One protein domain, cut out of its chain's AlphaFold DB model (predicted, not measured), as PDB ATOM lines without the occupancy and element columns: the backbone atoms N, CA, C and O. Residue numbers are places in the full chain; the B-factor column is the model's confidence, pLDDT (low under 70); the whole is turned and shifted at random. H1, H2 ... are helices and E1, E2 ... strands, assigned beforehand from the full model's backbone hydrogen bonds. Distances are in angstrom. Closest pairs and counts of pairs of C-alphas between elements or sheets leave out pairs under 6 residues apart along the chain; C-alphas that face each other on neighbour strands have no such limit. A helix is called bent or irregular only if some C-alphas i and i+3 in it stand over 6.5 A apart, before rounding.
ATOM      1  N   GLU A   7     136.865 151.413 138.179       93.94
ATOM      2  CA  GLU A   7     136.493 152.147 139.392       93.94
ATOM      3  C   GLU A   7     136.802 153.646 139.284       93.94
ATOM      4  O   GLU A   7     137.873 154.059 138.835       93.94
ATOM      5  N   PHE A   8     135.873 154.472 139.754       91.38
ATOM      6  CA  PHE A   8     136.020 155.917 139.881       91.38
ATOM      7  C   PHE A   8     135.769 156.334 141.328       91.38
ATOM      8  O   PHE A   8     134.756 155.965 141.915       91.38
ATOM      9  N   LYS A   9     136.665 157.137 141.907       92.38
ATOM     10  CA  LYS A   9     136.494 157.669 143.263       92.38
ATOM     11  C   LYS A   9     135.943 159.091 143.206       92.38
ATOM     12  O   LYS A   9     136.598 159.991 142.684       92.38
ATOM     13  N   GLY A  10     134.743 159.292 143.747       87.56
ATOM     14  CA  GLY A  10     134.110 160.607 143.837       87.56
ATOM     15  C   GLY A  10     134.734 161.500 144.904       87.56
ATOM     16  O   GLY A  10     135.521 161.063 145.748       87.56
ATOM     17  N   LYS A  11     134.342 162.778 144.895       85.31
ATOM     18  CA  LYS A  11     134.826 163.792 145.847       85.31
ATOM     19  C   LYS A  11     134.432 163.493 147.292       85.31
ATOM     20  O   LYS A  11     135.165 163.854 148.204       85.31
ATOM     21  N   SER A  12     133.302 162.821 147.499       85.50
ATOM     22  CA  SER A  12     132.839 162.357 148.809       85.50
ATOM     23  C   SER A  12     133.634 161.164 149.352       85.50
ATOM     24  O   SER A  12     133.400 160.737 150.478       85.50
ATOM     25  N   GLY A  13     134.557 160.601 148.564       88.44
ATOM     26  CA  GLY A  13     135.321 159.405 148.911       88.44
ATOM     27  C   GLY A  13     134.634 158.089 148.539       88.44
ATOM     28  O   GLY A  13     135.283 157.047 148.630       88.44
ATOM     29  N   LYS A  14     133.377 158.129 148.077       89.31
ATOM     30  CA  LYS A  14     132.655 156.970 147.535       89.31
ATOM     31  C   LYS A  14     133.326 156.443 146.267       89.31
ATOM     32  O   LYS A  14     133.828 157.224 145.455       89.31
ATOM     33  N   THR A  15     133.284 155.128 146.088       92.94
ATOM     34  CA  THR A  15     133.740 154.451 144.870       92.94
ATOM     35  C   THR A  15     132.539 154.087 144.011       92.94
ATOM     36  O   THR A  15     131.514 153.643 144.525       92.94
ATOM     37  N   TYR A  16     132.680 154.286 142.707       90.25
ATOM     38  CA  TYR A  16     131.671 154.001 141.702       90.25
ATOM     39  C   TYR A  16     132.241 153.064 140.652       90.25
ATOM     40  O   TYR A  16     133.387 153.232 140.234       90.25
ATOM     41  N   THR A  17     131.420 152.146 140.162       92.25
ATOM     42  CA  THR A  17     131.763 151.340 138.990       92.25
ATOM     43  C   THR A  17     131.289 152.073 137.747       92.25
ATOM     44  O   THR A  17     130.090 152.272 137.546       92.25
ATOM     45  N   ILE A  18     132.230 152.489 136.906       92.94
ATOM     46  CA  ILE A  18     131.938 153.089 135.610       92.94
ATOM     47  C   ILE A  18     131.888 151.992 134.555       92.94
ATOM     48  O   ILE A  18     132.824 151.205 134.406       92.94
ATOM     49  N   THR A  19     130.809 151.970 133.783       91.50
ATOM     50  CA  THR A  19     130.614 151.019 132.688       91.50
ATOM     51  C   THR A  19     129.989 151.702 131.474       91.50
ATOM     52  O   THR A  19     129.489 152.826 131.571       91.50
ATOM     53  N   LYS A  20     130.019 151.016 130.332       90.44
ATOM     54  CA  LYS A  20     129.247 151.372 129.145       90.44
ATOM     55  C   LYS A  20     128.479 150.152 128.659       90.44
ATOM     56  O   LYS A  20     129.024 149.050 128.660       90.44
ATOM     57  N   MET A  21     127.230 150.342 128.262       87.12
ATOM     58  CA  MET A  21     126.378 149.264 127.760       87.12
ATOM     59  C   MET A  21     125.312 149.806 126.815       87.12
ATOM     60  O   MET A  21     125.042 151.007 126.808       87.12
ATOM     61  N   GLY A  22     124.700 148.924 126.027       84.75
ATOM     62  CA  GLY A  22     123.546 149.299 125.213       84.75
ATOM     63  C   GLY A  22     122.321 149.576 126.086       84.75
ATOM     64  O   GLY A  22     122.136 148.926 127.117       84.75
ATOM     65  N   PHE A  23     121.451 150.494 125.666       76.19
ATOM     66  CA  PHE A  23     120.231 150.824 126.408       76.19
ATOM     67  C   PHE A  23     119.349 149.595 126.679       76.19
ATOM     68  O   PHE A  23     118.923 149.391 127.811       76.19
ATOM     69  N   LYS A  24     119.145 148.718 125.683       72.56
ATOM     70  CA  LYS A  24     118.374 147.470 125.861       72.56
ATOM     71  C   LYS A  24     118.974 146.579 126.953       72.56
ATOM     72  O   LYS A  24     118.238 146.050 127.775       72.56
ATOM     73  N   GLN A  25     120.303 146.476 127.004       74.56
ATOM     74  CA  GLN A  25     121.006 145.723 128.044       74.56
ATOM     75  C   GLN A  25     120.837 146.375 129.422       74.56
ATOM     76  O   GLN A  25     120.585 145.674 130.400       74.56
ATOM     77  N   LEU A  26     120.944 147.706 129.506       74.19
ATOM     78  CA  LEU A  26     120.691 148.444 130.741       74.19
ATOM     79  C   LEU A  26     119.260 148.217 131.227       74.19
ATOM     80  O   LEU A  26     119.067 147.940 132.403       74.19
ATOM     81  N   TRP A  27     118.280 148.306 130.330       68.69
ATOM     82  CA  TRP A  27     116.862 148.149 130.632       68.69
ATOM     83  C   TRP A  27     116.521 146.732 131.100       68.69
ATOM     84  O   TRP A  27     115.870 146.578 132.132       68.69
ATOM     85  N   SER A  28     117.023 145.701 130.409       66.44
ATOM     86  CA  SER A  28     116.898 144.304 130.844       66.44
ATOM     87  C   SER A  28     117.506 144.102 132.228       66.44
ATOM     88  O   SER A  28     116.826 143.605 133.118       66.44
ATOM     89  N   ASN A  29     118.728 144.594 132.460       64.50
ATOM     90  CA  ASN A  29     119.349 144.533 133.782       64.50
ATOM     91  C   ASN A  29     118.512 145.285 134.829       64.50
ATOM     92  O   ASN A  29     118.315 144.783 135.924       64.50
ATOM     93  N   PHE A  30     117.978 146.465 134.506       62.22
ATOM     94  CA  PHE A  30     117.222 147.294 135.448       62.22
ATOM     95  C   PHE A  30     115.883 146.665 135.865       62.22
ATOM     96  O   PHE A  30     115.496 146.786 137.027       62.22
ATOM     97  N   ILE A  31     115.190 145.995 134.935       53.94
ATOM     98  CA  ILE A  31     113.934 145.275 135.195       53.94
ATOM     99  C   ILE A  31     114.196 143.954 135.923       53.94
ATOM    100  O   ILE A  31     113.449 143.602 136.836       53.94
ATOM    101  N   GLU A  32     115.237 143.218 135.531       48.41
ATOM    102  CA  GLU A  32     115.474 141.859 136.019       48.41
ATOM    103  C   GLU A  32     116.194 141.814 137.374       48.41
ATOM    104  O   GLU A  32     115.948 140.891 138.150       48.41
ATOM    105  N   THR A  33     117.055 142.787 137.706       45.81
ATOM    106  CA  THR A  33     117.945 142.651 138.875       45.81
ATOM    107  C   THR A  33     117.462 143.312 140.163       45.81
ATOM    108  O   THR A  33     118.106 143.121 141.195       45.81
ATOM    109  N   SER A  34     116.348 144.057 140.189       44.19
ATOM    110  CA  SER A  34     115.953 144.717 141.444       44.19
ATOM    111  C   SER A  34     114.465 145.090 141.560       44.19
ATOM    112  O   SER A  34     114.036 146.153 141.106       44.19
ATOM    113  N   PRO A  35     113.676 144.303 142.319       46.03
ATOM    114  CA  PRO A  35     112.376 144.728 142.842       46.03
ATOM    115  C   PRO A  35     112.464 146.014 143.681       46.03
ATOM    116  O   PRO A  35     111.518 146.796 143.701       46.03
ATOM    117  N   LYS A  36     113.619 146.285 144.313       48.31
ATOM    118  CA  LYS A  36     113.880 147.547 145.024       48.31
ATOM    119  C   LYS A  36     113.951 148.731 144.063       48.31
ATOM    120  O   LYS A  36     113.469 149.796 144.416       48.31
ATOM    121  N   ASN A  37     114.461 148.556 142.840       46.25
ATOM    122  CA  ASN A  37     114.439 149.608 141.821       46.25
ATOM    123  C   ASN A  37     112.990 149.902 141.399       46.25
ATOM    124  O   ASN A  37     112.617 151.069 141.316       46.25
ATOM    125  N   LEU A  38     112.148 148.870 141.253       46.06
ATOM    126  CA  LEU A  38     110.716 148.993 140.930       46.06
ATOM    127  C   LEU A  38     109.879 149.641 142.044       46.06
ATOM    128  O   LEU A  38     109.052 150.508 141.761       46.06
ATOM    129  N   GLU A  39     110.087 149.269 143.309       42.00
ATOM    130  CA  GLU A  39     109.427 149.928 144.449       42.00
ATOM    131  C   GLU A  39     109.869 151.382 144.602       42.00
ATOM    132  O   GLU A  39     109.077 152.239 144.984       42.00
ATOM    133  N   SER A  40     111.107 151.676 144.223       41.84
ATOM    134  CA  SER A  40     111.671 153.008 144.321       41.84
ATOM    135  C   SER A  40     111.258 153.960 143.186       41.84
ATOM    136  O   SER A  40     111.158 155.163 143.405       41.84
ATOM    137  N   ILE A  41     110.848 153.436 142.022       43.00
ATOM    138  CA  ILE A  41     110.216 154.209 140.929       43.00
ATOM    139  C   ILE A  41     108.915 154.902 141.382       43.00
ATOM    140  O   ILE A  41     108.505 155.901 140.787       43.00
ATOM    141  N   LYS A  42     108.258 154.419 142.448       43.16
ATOM    142  CA  LYS A  42     107.054 155.067 142.996       43.16
ATOM    143  C   LYS A  42     107.345 156.442 143.607       43.16
ATOM    144  O   LYS A  42     106.429 157.260 143.676       43.16
ATOM    145  N   ASP A  43     108.592 156.717 143.988       41.78
ATOM    146  CA  ASP A  43     108.996 157.941 144.678       41.78
ATOM    147  C   ASP A  43     109.695 158.913 143.704       41.78
ATOM    148  O   ASP A  43     110.922 159.014 143.609       41.78
ATOM    149  N   LYS A  44     108.869 159.606 142.910       45.94
ATOM    150  CA  LYS A  44     109.242 160.428 141.739       45.94
ATOM    151  C   LYS A  44     110.263 161.546 142.001       45.94
ATOM    152  O   LYS A  44     110.785 162.103 141.043       45.94
ATOM    153  N   GLU A  45     110.554 161.903 143.248       40.06
ATOM    154  CA  GLU A  45     111.413 163.048 143.590       40.06
ATOM    155  C   GLU A  45     112.905 162.711 143.739       40.06
ATOM    156  O   GLU A  45     113.737 163.609 143.923       40.06
ATOM    157  N   ASN A  46     113.267 161.427 143.733       37.19
ATOM    158  CA  ASN A  46     114.630 160.999 144.050       37.19
ATOM    159  C   ASN A  46     115.445 160.590 142.814       37.19
ATOM    160  O   ASN A  46     116.663 160.747 142.826       37.19
ATOM    161  N   TYR A  47     114.811 160.171 141.718       48.38
ATOM    162  CA  TYR A  47     115.500 159.432 140.659       48.38
ATOM    163  C   TYR A  47     116.214 160.271 139.607       48.38
ATOM    164  O   TYR A  47     115.835 161.388 139.260       48.38
ATOM    165  N   ILE A  48     117.239 159.637 139.038       47.94
ATOM    166  CA  ILE A  48     117.669 159.911 137.673       47.94
ATOM    167  C   ILE A  48     116.516 159.491 136.781       47.94
ATOM    168  O   ILE A  48     116.322 158.303 136.519       47.94
ATOM    169  N   TYR A  49     115.727 160.465 136.356       46.91
ATOM    170  CA  TYR A  49     114.826 160.261 135.242       46.91
ATOM    171  C   TYR A  49     115.676 159.840 134.040       46.91
ATOM    172  O   TYR A  49     116.436 160.632 133.488       46.91
ATOM    173  N   PHE A  50     115.554 158.578 133.638       47.69
ATOM    174  CA  PHE A  50     115.530 158.266 132.217       47.69
ATOM    175  C   PHE A  50     114.201 158.856 131.748       47.69
ATOM    176  O   PHE A  50     113.170 158.205 131.906       47.69
ATOM    177  N   ASP A  51     114.179 160.147 131.388       39.66
ATOM    178  CA  ASP A  51     112.922 160.841 131.097       39.66
ATOM    179  C   ASP A  51     112.299 160.203 129.845       39.66
ATOM    180  O   ASP A  51     112.639 160.503 128.708       39.66
ATOM    181  N   THR A  52     111.390 159.269 130.116       39.44
ATOM    182  CA  THR A  52     110.442 158.571 129.247       39.44
ATOM    183  C   THR A  52     110.961 157.570 128.199       39.44
ATOM    184  O   THR A  52     111.824 157.905 127.394       39.44
ATOM    185  N   PRO A  53     110.286 156.403 128.062       37.75
ATOM    186  CA  PRO A  53     110.346 155.481 126.911       37.75
ATOM    187  C   PRO A  53     110.220 156.125 125.518       37.75
ATOM    188  O   PRO A  53     110.437 155.449 124.522       37.75
ATOM    189  N   ASN A  54     109.843 157.407 125.440       35.97
ATOM    190  CA  ASN A  54     109.513 158.117 124.206       35.97
ATOM    191  C   ASN A  54     110.681 158.934 123.626       35.97
ATOM    192  O   ASN A  54     110.560 159.417 122.504       35.97
ATOM    193  N   MET A  55     111.789 159.111 124.360       38.75
ATOM    194  CA  MET A  55     113.030 159.700 123.820       38.75
ATOM    195  C   MET A  55     114.079 158.648 123.448       38.75
ATOM    196  O   MET A  55     115.087 158.976 122.827       38.75
ATOM    197  N   PHE A  56     113.841 157.387 123.807       48.66
ATOM    198  CA  PHE A  56     114.699 156.275 123.436       48.66
ATOM    199  C   PHE A  56     114.229 155.777 122.083       48.66
ATOM    200  O   PHE A  56     113.177 155.151 121.960       48.66
ATOM    201  N   SER A  57     114.991 156.108 121.049       46.72
ATOM    202  CA  SER A  57     114.795 155.443 119.774       46.72
ATOM    203  C   SER A  57     114.973 153.930 119.975       46.72
ATOM    204  O   SER A  57     115.687 153.479 120.872       46.72
ATOM    205  N   GLU A  58     114.361 153.113 119.122       51.94
ATOM    206  CA  GLU A  58     114.632 151.669 119.081       51.94
ATOM    207  C   GLU A  58     116.110 151.336 118.750       51.94
ATOM    208  O   GLU A  58     116.477 150.150 118.702       51.94
ATOM    209  N   ASN A  59     116.938 152.369 118.530       55.50
ATOM    210  CA  ASN A  59     118.331 152.302 118.125       55.50
ATOM    211  C   ASN A  59     119.255 151.866 119.270       55.50
ATOM    212  O   ASN A  59     118.914 151.822 120.454       55.50
ATOM    213  N   GLU A  60     120.464 151.497 118.867       74.44
ATOM    214  CA  GLU A  60     121.547 150.982 119.700       74.44
ATOM    215  C   GLU A  60     122.228 152.092 120.520       74.44
ATOM    216  O   GLU A  60     123.444 152.279 120.453       74.44
ATOM    217  N   ASP A  61     121.445 152.842 121.298       81.12
ATOM    218  CA  ASP A  61     121.971 153.889 122.170       81.12
ATOM    219  C   ASP A  61     122.990 153.306 123.154       81.12
ATOM    220  O   ASP A  61     122.763 152.270 123.796       81.12
ATOM    221  N   ILE A  62     124.114 154.008 123.300       86.56
ATOM    222  CA  ILE A  62     125.173 153.668 124.247       86.56
ATOM    223  C   ILE A  62     124.975 154.509 125.499       86.56
ATOM    224  O   ILE A  62     124.963 155.741 125.451       86.56
ATOM    225  N   ILE A  63     124.881 153.837 126.643       86.56
ATOM    226  CA  ILE A  63     124.770 154.482 127.944       86.56
ATOM    227  C   ILE A  63     126.080 154.308 128.705       86.56
ATOM    228  O   ILE A  63     126.519 153.187 128.971       86.56
ATOM    229  N   TYR A  64     126.683 155.429 129.091       89.19
ATOM    230  CA  TYR A  64     127.780 155.479 130.050       89.19
ATOM    231  C   TYR A  64     127.181 155.654 131.440       89.19
ATOM    232  O   TYR A  64     126.538 156.667 131.704       89.19
ATOM    233  N   CYS A  65     127.387 154.690 132.331       87.75
ATOM    234  CA  CYS A  65     126.754 154.660 133.649       87.75
ATOM    235  C   CYS A  65     127.790 154.698 134.768       87.75
ATOM    236  O   CYS A  65     128.855 154.087 134.660       87.75
ATOM    237  N   ALA A  66     127.428 155.343 135.874       87.69
ATOM    238  CA  ALA A  66     128.084 155.181 137.162       87.69
ATOM    239  C   ALA A  66     127.163 154.402 138.101       87.69
ATOM    240  O   ALA A  66     126.028 154.820 138.352       87.69
ATOM    241  N   PHE A  67     127.678 153.298 138.630       85.88
ATOM    242  CA  PHE A  67     127.020 152.483 139.637       85.88
ATOM    243  C   PHE A  67     127.596 152.782 141.017       85.88
ATOM    244  O   PHE A  67     128.812 152.879 141.171       85.88
ATOM    245  N   PHE A  68     126.729 152.918 142.013       84.00
ATOM    246  CA  PHE A  68     127.101 152.837 143.420       84.00
ATOM    247  C   PHE A  68     126.425 151.592 143.979       84.00
ATOM    248  O   PHE A  68     125.194 151.539 144.003       84.00
ATOM    249  N   GLU A  69     127.222 150.595 144.363       82.88
ATOM    250  CA  GLU A  69     126.719 149.231 144.576       82.88
ATOM    251  C   GLU A  69     125.971 148.763 143.308       82.88
ATOM    252  O   GLU A  69     126.510 148.894 142.207       82.88
ATOM    253  N   ASP A  70     124.729 148.300 143.438       74.00
ATOM    254  CA  ASP A  70     123.905 147.832 142.315       74.00
ATOM    255  C   ASP A  70     123.006 148.933 141.715       74.00
ATOM    256  O   ASP A  70     122.188 148.679 140.827       74.00
ATOM    257  N   LEU A  71     123.134 150.179 142.187       74.38
ATOM    258  CA  LEU A  71     122.286 151.297 141.773       74.38
ATOM    259  C   LEU A  71     122.958 152.147 140.699       74.38
ATOM    260  O   LEU A  71     124.062 152.655 140.892       74.38
ATOM    261  N   VAL A  72     122.244 152.409 139.603       78.81
ATOM    262  CA  VAL A  72     122.642 153.437 138.633       78.81
ATOM    263  C   VAL A  72     122.422 154.814 139.260       78.81
ATOM    264  O   VAL A  72     121.287 155.223 139.500       78.81
ATOM    265  N   VAL A  73     123.510 155.541 139.518       76.50
ATOM    266  CA  VAL A  73     123.493 156.847 140.207       76.50
ATOM    267  C   VAL A  73     123.908 158.021 139.320       76.50
ATOM    268  O   VAL A  73     123.711 159.183 139.695       76.50
ATOM    269  N   SER A  74     124.409 157.749 138.116       80.31
ATOM    270  CA  SER A  74     124.560 158.745 137.055       80.31
ATOM    271  C   SER A  74     124.597 158.076 135.682       80.31
ATOM    272  O   SER A  74     125.090 156.952 135.577       80.31
ATOM    273  N   HIS A  75     124.127 158.761 134.638       82.69
ATOM    274  CA  HIS A  75     124.305 158.320 133.256       82.69
ATOM    275  C   HIS A  75     124.630 159.474 132.300       82.69
ATOM    276  O   HIS A  75     124.325 160.634 132.588       82.69
ATOM    277  N   VAL A  76     125.208 159.118 131.152       82.75
ATOM    278  CA  VAL A  76     125.280 159.920 129.926       82.75
ATOM    279  C   VAL A  76     124.847 159.043 128.752       82.75
ATOM    280  O   VAL A  76     125.358 157.932 128.605       82.75
ATOM    281  N   GLN A  77     123.917 159.528 127.934       82.06
ATOM    282  CA  GLN A  77     123.388 158.818 126.768       82.06
ATOM    283  C   GLN A  77     123.995 159.362 125.476       82.06
ATOM    284  O   GLN A  77     124.056 160.576 125.269       82.06
ATOM    285  N   TYR A  78     124.409 158.449 124.603       85.00
ATOM    286  CA  TYR A  78     124.945 158.729 123.279       85.00
ATOM    287  C   TYR A  78     124.170 157.938 122.224       85.00
ATOM    288  O   TYR A  78     124.073 156.718 122.335       85.00
ATOM    289  N   ASP A  79     123.676 158.632 121.202       83.75
ATOM    290  CA  ASP A  79     123.102 158.044 119.992       83.75
ATOM    291  C   ASP A  79     124.192 157.975 118.904       83.75
ATOM    292  O   ASP A  79     124.609 159.021 118.383       83.75
ATOM    293  N   PRO A  80     124.677 156.773 118.535       85.12
ATOM    294  CA  PRO A  80     125.696 156.612 117.502       85.12
ATOM    295  C   PRO A  80     125.226 156.969 116.088       85.12
ATOM    296  O   PRO A  80     126.057 157.327 115.255       85.12
ATOM    297  N   SER A  81     123.923 156.877 115.801       82.44
ATOM    298  CA  SER A  81     123.358 157.134 114.469       82.44
ATOM    299  C   SER A  81     123.394 158.620 114.111       82.44
ATOM    300  O   SER A  81     123.693 158.984 112.974       82.44
ATOM    301  N   MET A  82     123.166 159.476 115.108       79.00
ATOM    302  CA  MET A  82     123.276 160.933 114.996       79.00
ATOM    303  C   MET A  82     124.616 161.465 115.508       79.00
ATOM    304  O   MET A  82     124.909 162.650 115.363       79.00
ATOM    305  N   ASN A  83     125.431 160.596 116.111       83.69
ATOM    306  CA  ASN A  83     126.673 160.952 116.780       83.69
ATOM    307  C   ASN A  83     126.470 162.084 117.808       83.69
ATOM    308  O   ASN A  83     127.169 163.106 117.820       83.69
ATOM    309  N   MET A  84     125.462 161.888 118.656       80.31
ATOM    310  CA  MET A  84     124.893 162.928 119.501       80.31
ATOM    311  C   MET A  84     124.805 162.482 120.958       80.31
ATOM    312  O   MET A  84     124.345 161.386 121.260       80.31
ATOM    313  N   LEU A  85     125.236 163.344 121.876       80.00
ATOM    314  CA  LEU A  85     125.021 163.185 123.309       80.00
ATOM    315  C   LEU A  85     123.674 163.807 123.677       80.00
ATOM    316  O   LEU A  85     123.479 165.013 123.519       80.00
ATOM    317  N   LEU A  86     122.764 162.959 124.148       70.25
ATOM    318  CA  LEU A  86     121.354 163.288 124.353       70.25
ATOM    319  C   LEU A  86     121.075 163.800 125.766       70.25
ATOM    320  O   LEU A  86     120.374 164.781 125.976       70.25
ATOM    321  N   THR A  87     121.593 163.113 126.778       69.38
ATOM    322  CA  THR A  87     121.251 163.417 128.168       69.38
ATOM    323  C   THR A  87     122.421 163.105 129.084       69.38
ATOM    324  O   THR A  87     123.232 162.215 128.823       69.38
ATOM    325  N   ALA A  88     122.519 163.863 130.174       72.69
ATOM    326  CA  ALA A  88     123.432 163.602 131.274       72.69
ATOM    327  C   ALA A  88     122.693 163.875 132.582       72.69
ATOM    328  O   ALA A  88     122.187 164.977 132.790       72.69
ATOM    329  N   SER A  89     122.635 162.892 133.473       70.88
ATOM    330  CA  SER A  89     121.899 163.029 134.729       70.88
ATOM    331  C   SER A  89     122.608 162.324 135.880       70.88
ATOM    332  O   SER A  89     123.294 161.316 135.698       70.88
ATOM    333  N   THR A  90     122.463 162.876 137.084       71.25
ATOM    334  CA  THR A  90     122.988 162.325 138.339       71.25
ATOM    335  C   THR A  90     121.917 162.427 139.417       71.25
ATOM    336  O   THR A  90     121.305 163.487 139.608       71.25
ATOM    337  N   HIS A  91     121.738 161.341 140.167       70.69
ATOM    338  CA  HIS A  91     120.801 161.274 141.285       70.69
ATOM    339  C   HIS A  91     121.151 162.343 142.329       70.69
ATOM    340  O   HIS A  91     122.327 162.559 142.629       70.69
ATOM    341  N   LYS A  92     120.148 163.012 142.921       68.94
ATOM    342  CA  LYS A  92     120.373 164.207 143.764       68.94
ATOM    343  C   LYS A  92     121.349 163.978 144.924       68.94
ATOM    344  O   LYS A  92     122.239 164.796 145.138       68.94
ATOM    345  N   LEU A  93     121.264 162.817 145.579       69.44
ATOM    346  CA  LEU A  93     122.169 162.395 146.665       69.44
ATOM    347  C   LEU A  93     123.641 162.201 146.244       69.44
ATOM    348  O   LEU A  93     124.509 162.056 147.102       69.44
ATOM    349  N   PHE A  94     123.927 162.189 144.940       72.69
ATOM    350  CA  PHE A  94     125.248 161.923 144.364       72.69
ATOM    351  C   PHE A  94     125.768 163.092 143.506       72.69
ATOM    352  O   PHE A  94     126.857 163.012 142.938       72.69
ATOM    353  N   ARG A  95     125.031 164.213 143.421       72.00
ATOM    354  CA  ARG A  95     125.427 165.383 142.608       72.00
ATOM    355  C   ARG A  95     126.752 166.010 143.063       72.00
ATOM    356  O   ARG A  95     127.502 166.518 142.230       72.00
ATOM    357  N   ASN A  96     127.093 165.902 144.351       73.94
ATOM    358  CA  ASN A  96     128.344 166.440 144.904       73.94
ATOM    359  C   ASN A  96     129.607 165.751 144.356       73.94
ATOM    360  O   ASN A  96     130.695 166.328 144.390       73.94
ATOM    361  N   ASP A  97     129.475 164.557 143.776       77.00
ATOM    362  CA  ASP A  97     130.601 163.780 143.256       77.00
ATOM    363  C   ASP A  97     130.989 164.137 141.818       77.00
ATOM    364  O   ASP A  97     131.930 163.570 141.267       77.00
ATOM    365  N   SER A  98     130.323 165.131 141.212       78.38
ATOM    366  CA  SER A  98     130.601 165.574 139.837       78.38
ATOM    367  C   SER A  98     130.483 164.438 138.799       78.38
ATOM    368  O   SER A  98     131.172 164.468 137.779       78.38
ATOM    369  N   LEU A  99     129.638 163.428 139.053       79.31
ATOM    370  CA  LEU A  99     129.553 162.201 138.246       79.31
ATOM    371  C   LEU A  99     129.140 162.465 136.798       79.31
ATOM    372  O   LEU A  99     129.849 162.022 135.900       79.31
ATOM    373  N   ALA A 100     128.075 163.241 136.560       76.19
ATOM    374  CA  ALA A 100     127.647 163.582 135.200       76.19
ATOM    375  C   ALA A 100     128.763 164.253 134.391       76.19
ATOM    376  O   ALA A 100     128.957 163.918 133.227       76.19
ATOM    377  N   THR A 101     129.547 165.154 135.003       77.88
ATOM    378  CA  THR A 101     130.695 165.753 134.306       77.88
ATOM    379  C   THR A 101     131.724 164.690 133.938       77.88
ATOM    380  O   THR A 101     132.143 164.635 132.791       77.88
ATOM    381  N   ASN A 102     132.136 163.853 134.893       83.00
ATOM    382  CA  ASN A 102     133.168 162.848 134.641       83.00
ATOM    383  C   ASN A 102     132.722 161.845 133.571       83.00
ATOM    384  O   ASN A 102     133.489 161.551 132.658       83.00
ATOM    385  N   LEU A 103     131.473 161.375 133.640       84.81
ATOM    386  CA  LEU A 103     130.888 160.503 132.623       84.81
ATOM    387  C   LEU A 103     130.863 161.164 131.246       84.81
ATOM    388  O   LEU A 103     131.160 160.502 130.258       84.81
ATOM    389  N   LEU A 104     130.578 162.464 131.178       83.44
ATOM    390  CA  LEU A 104     130.612 163.209 129.926       83.44
ATOM    391  C   LEU A 104     132.031 163.277 129.348       83.44
ATOM    392  O   LEU A 104     132.215 163.032 128.159       83.44
ATOM    393  N   GLU A 105     133.051 163.534 130.176       84.44
ATOM    394  CA  GLU A 105     134.447 163.508 129.712       84.44
ATOM    395  C   GLU A 105     134.849 162.128 129.184       84.44
ATOM    396  O   GLU A 105     135.564 162.015 128.187       84.44
ATOM    397  N   ILE A 106     134.409 161.078 129.881       87.75
ATOM    398  CA  ILE A 106     134.660 159.685 129.520       87.75
ATOM    399  C   ILE A 106     133.989 159.367 128.183       87.75
ATOM    400  O   ILE A 106     134.660 158.847 127.294       87.75
ATOM    401  N   ALA A 107     132.715 159.731 128.019       87.81
ATOM    402  CA  ALA A 107     131.964 159.527 126.788       87.81
ATOM    403  C   ALA A 107     132.629 160.242 125.606       87.81
ATOM    404  O   ALA A 107     132.931 159.616 124.594       87.81
ATOM    405  N   ILE A 108     132.964 161.526 125.763       87.31
ATOM    406  CA  ILE A 108     133.637 162.317 124.723       87.31
ATOM    407  C   ILE A 108     134.950 161.654 124.301       87.31
ATOM    408  O   ILE A 108     135.213 161.552 123.107       87.31
ATOM    409  N   LYS A 109     135.767 161.170 125.245       87.69
ATOM    410  CA  LYS A 109     137.046 160.501 124.941       87.69
ATOM    411  C   LYS A 109     136.880 159.112 124.311       87.69
ATOM    412  O   LYS A 109     137.776 158.696 123.580       87.69
ATOM    413  N   ASP A 110     135.804 158.391 124.624       90.06
ATOM    414  CA  ASP A 110     135.559 157.021 124.149       90.06
ATOM    415  C   ASP A 110     134.891 156.964 122.769       90.06
ATOM    416  O   ASP A 110     135.214 156.073 121.985       90.06
ATOM    417  N   ILE A 111     134.005 157.916 122.449       89.31
ATOM    418  CA  ILE A 111     133.347 158.012 121.136       89.31
ATOM    419  C   ILE A 111     134.428 158.034 120.030       89.31
ATOM    420  O   ILE A 111     135.433 158.720 120.188       89.31
ATOM    421  N   PRO A 112     134.311 157.301 118.915       89.25
ATOM    422  CA  PRO A 112     135.352 157.311 117.883       89.25
ATOM    423  C   PRO A 112     135.320 158.561 116.990       89.25
ATOM    424  O   PRO A 112     136.343 158.949 116.430       89.25
ATOM    425  N   GLN A 113     134.170 159.219 116.864       88.81
ATOM    426  CA  GLN A 113     133.996 160.389 116.010       88.81
ATOM    427  C   GLN A 113     134.665 161.637 116.605       88.81
ATOM    428  O   GLN A 113     134.647 161.868 117.818       88.81
TER     429      GLN A 113
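AT A GLANCE: This is residues 7 to 113 of the 161 residues of an uncharacterized protein of Spirochaetes bacterium (UniProt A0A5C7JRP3). A twisted sheet of five strands, curled like part of a barrel, has helix H4 packed on one face and helix H1 along the opposite face. The short helix H3 leads into H4, while H2 makes a corner with H1 and opens a long loop, residues 41 to 61, on H1's side of the sheet. The printed part has 107 residues, with four named helices and five named strands in the order E1 E2 H1 H2 E3 E4 E5 H3 H4. The sheet's order is E1 E2 E3 E4 E5, all antiparallel, and the class is mixed, helices and strands. The whole is compact, with a radius of gyration of the C-alphas of 13.4 A and spans of 34 by 30 by 21 A.

IN THESE COORDINATES: The strands are E1, residues 7 to 9, 6.7 A long from C-alpha 7 at (136.493, 152.147, 139.392); E2, 15 to 22, 22.7 A; E3, 62 to 68, 19.3 A; E4, 71 to 79, 22.8 A; and E5, 84 to 90, 18.9 A. E4 bends by 66 degrees at residue 74, whose C-alpha is at (124.560, 158.745, 137.055). The helices are H1, residues 23 to 32, 14.0 A; H2, 35 to 40, 8.4 A; H3, 92 to 97, 10.2 A; and H4, 99 to 110, 16.2 A, ending with C-alpha 110 at (135.559, 157.021, 124.149). H3 is irregular: C-alphas 93 and 96 are 7.6 A apart.

HOW THE PARTS SIT: E3, E4 and E5 form a meander, each strand the antiparallel neighbour of the one before. Within hydrogen-bond range are N 64 and O 76 of the hairpin E3 and E4, 2.9 A, and N 77 and O 87 of the hairpin E4 and E5, 2.9 A. The pairing of E2 is staggered: residues 15 to 17 pair with E1, with N 8 and O 16 at 2.8 A, and residues 17 to 22 with E3, with N 19 and O 65 at 3.0 A. H4 is on the sheet; its closest C-alphas to E4 are those of Ala 100 and Ser 74, 6.0 A. H1, on the opposite face from H4, has a height over the sheet of 10.3 A and runs along the strands, at 7 degrees to E3 on the local plane. H1 and H2 only just touch, only at the corner, with 3 pairs of C-alphas within 8 A, the closest Phe 30 and Asn 37, 7.3 A. H3 is on the sheet, and H3 and H4 meet only through their link. Every O i to N i+4 pair is within range in H1, H2 and H4; H3 has 0 of 2, and 2 of 3 O i to N i+3 pairs.

THE WHOLE: The C-alphas of Glu 39 and Gln 113, the two farthest apart, are 39.0 A apart. The printed part has no cut, and the one long link is H2 to E3, 21 residues. The mean pLDDT of the printed part is 71.5; residues 27 to 59, 87 and 92 to 93 are under 70.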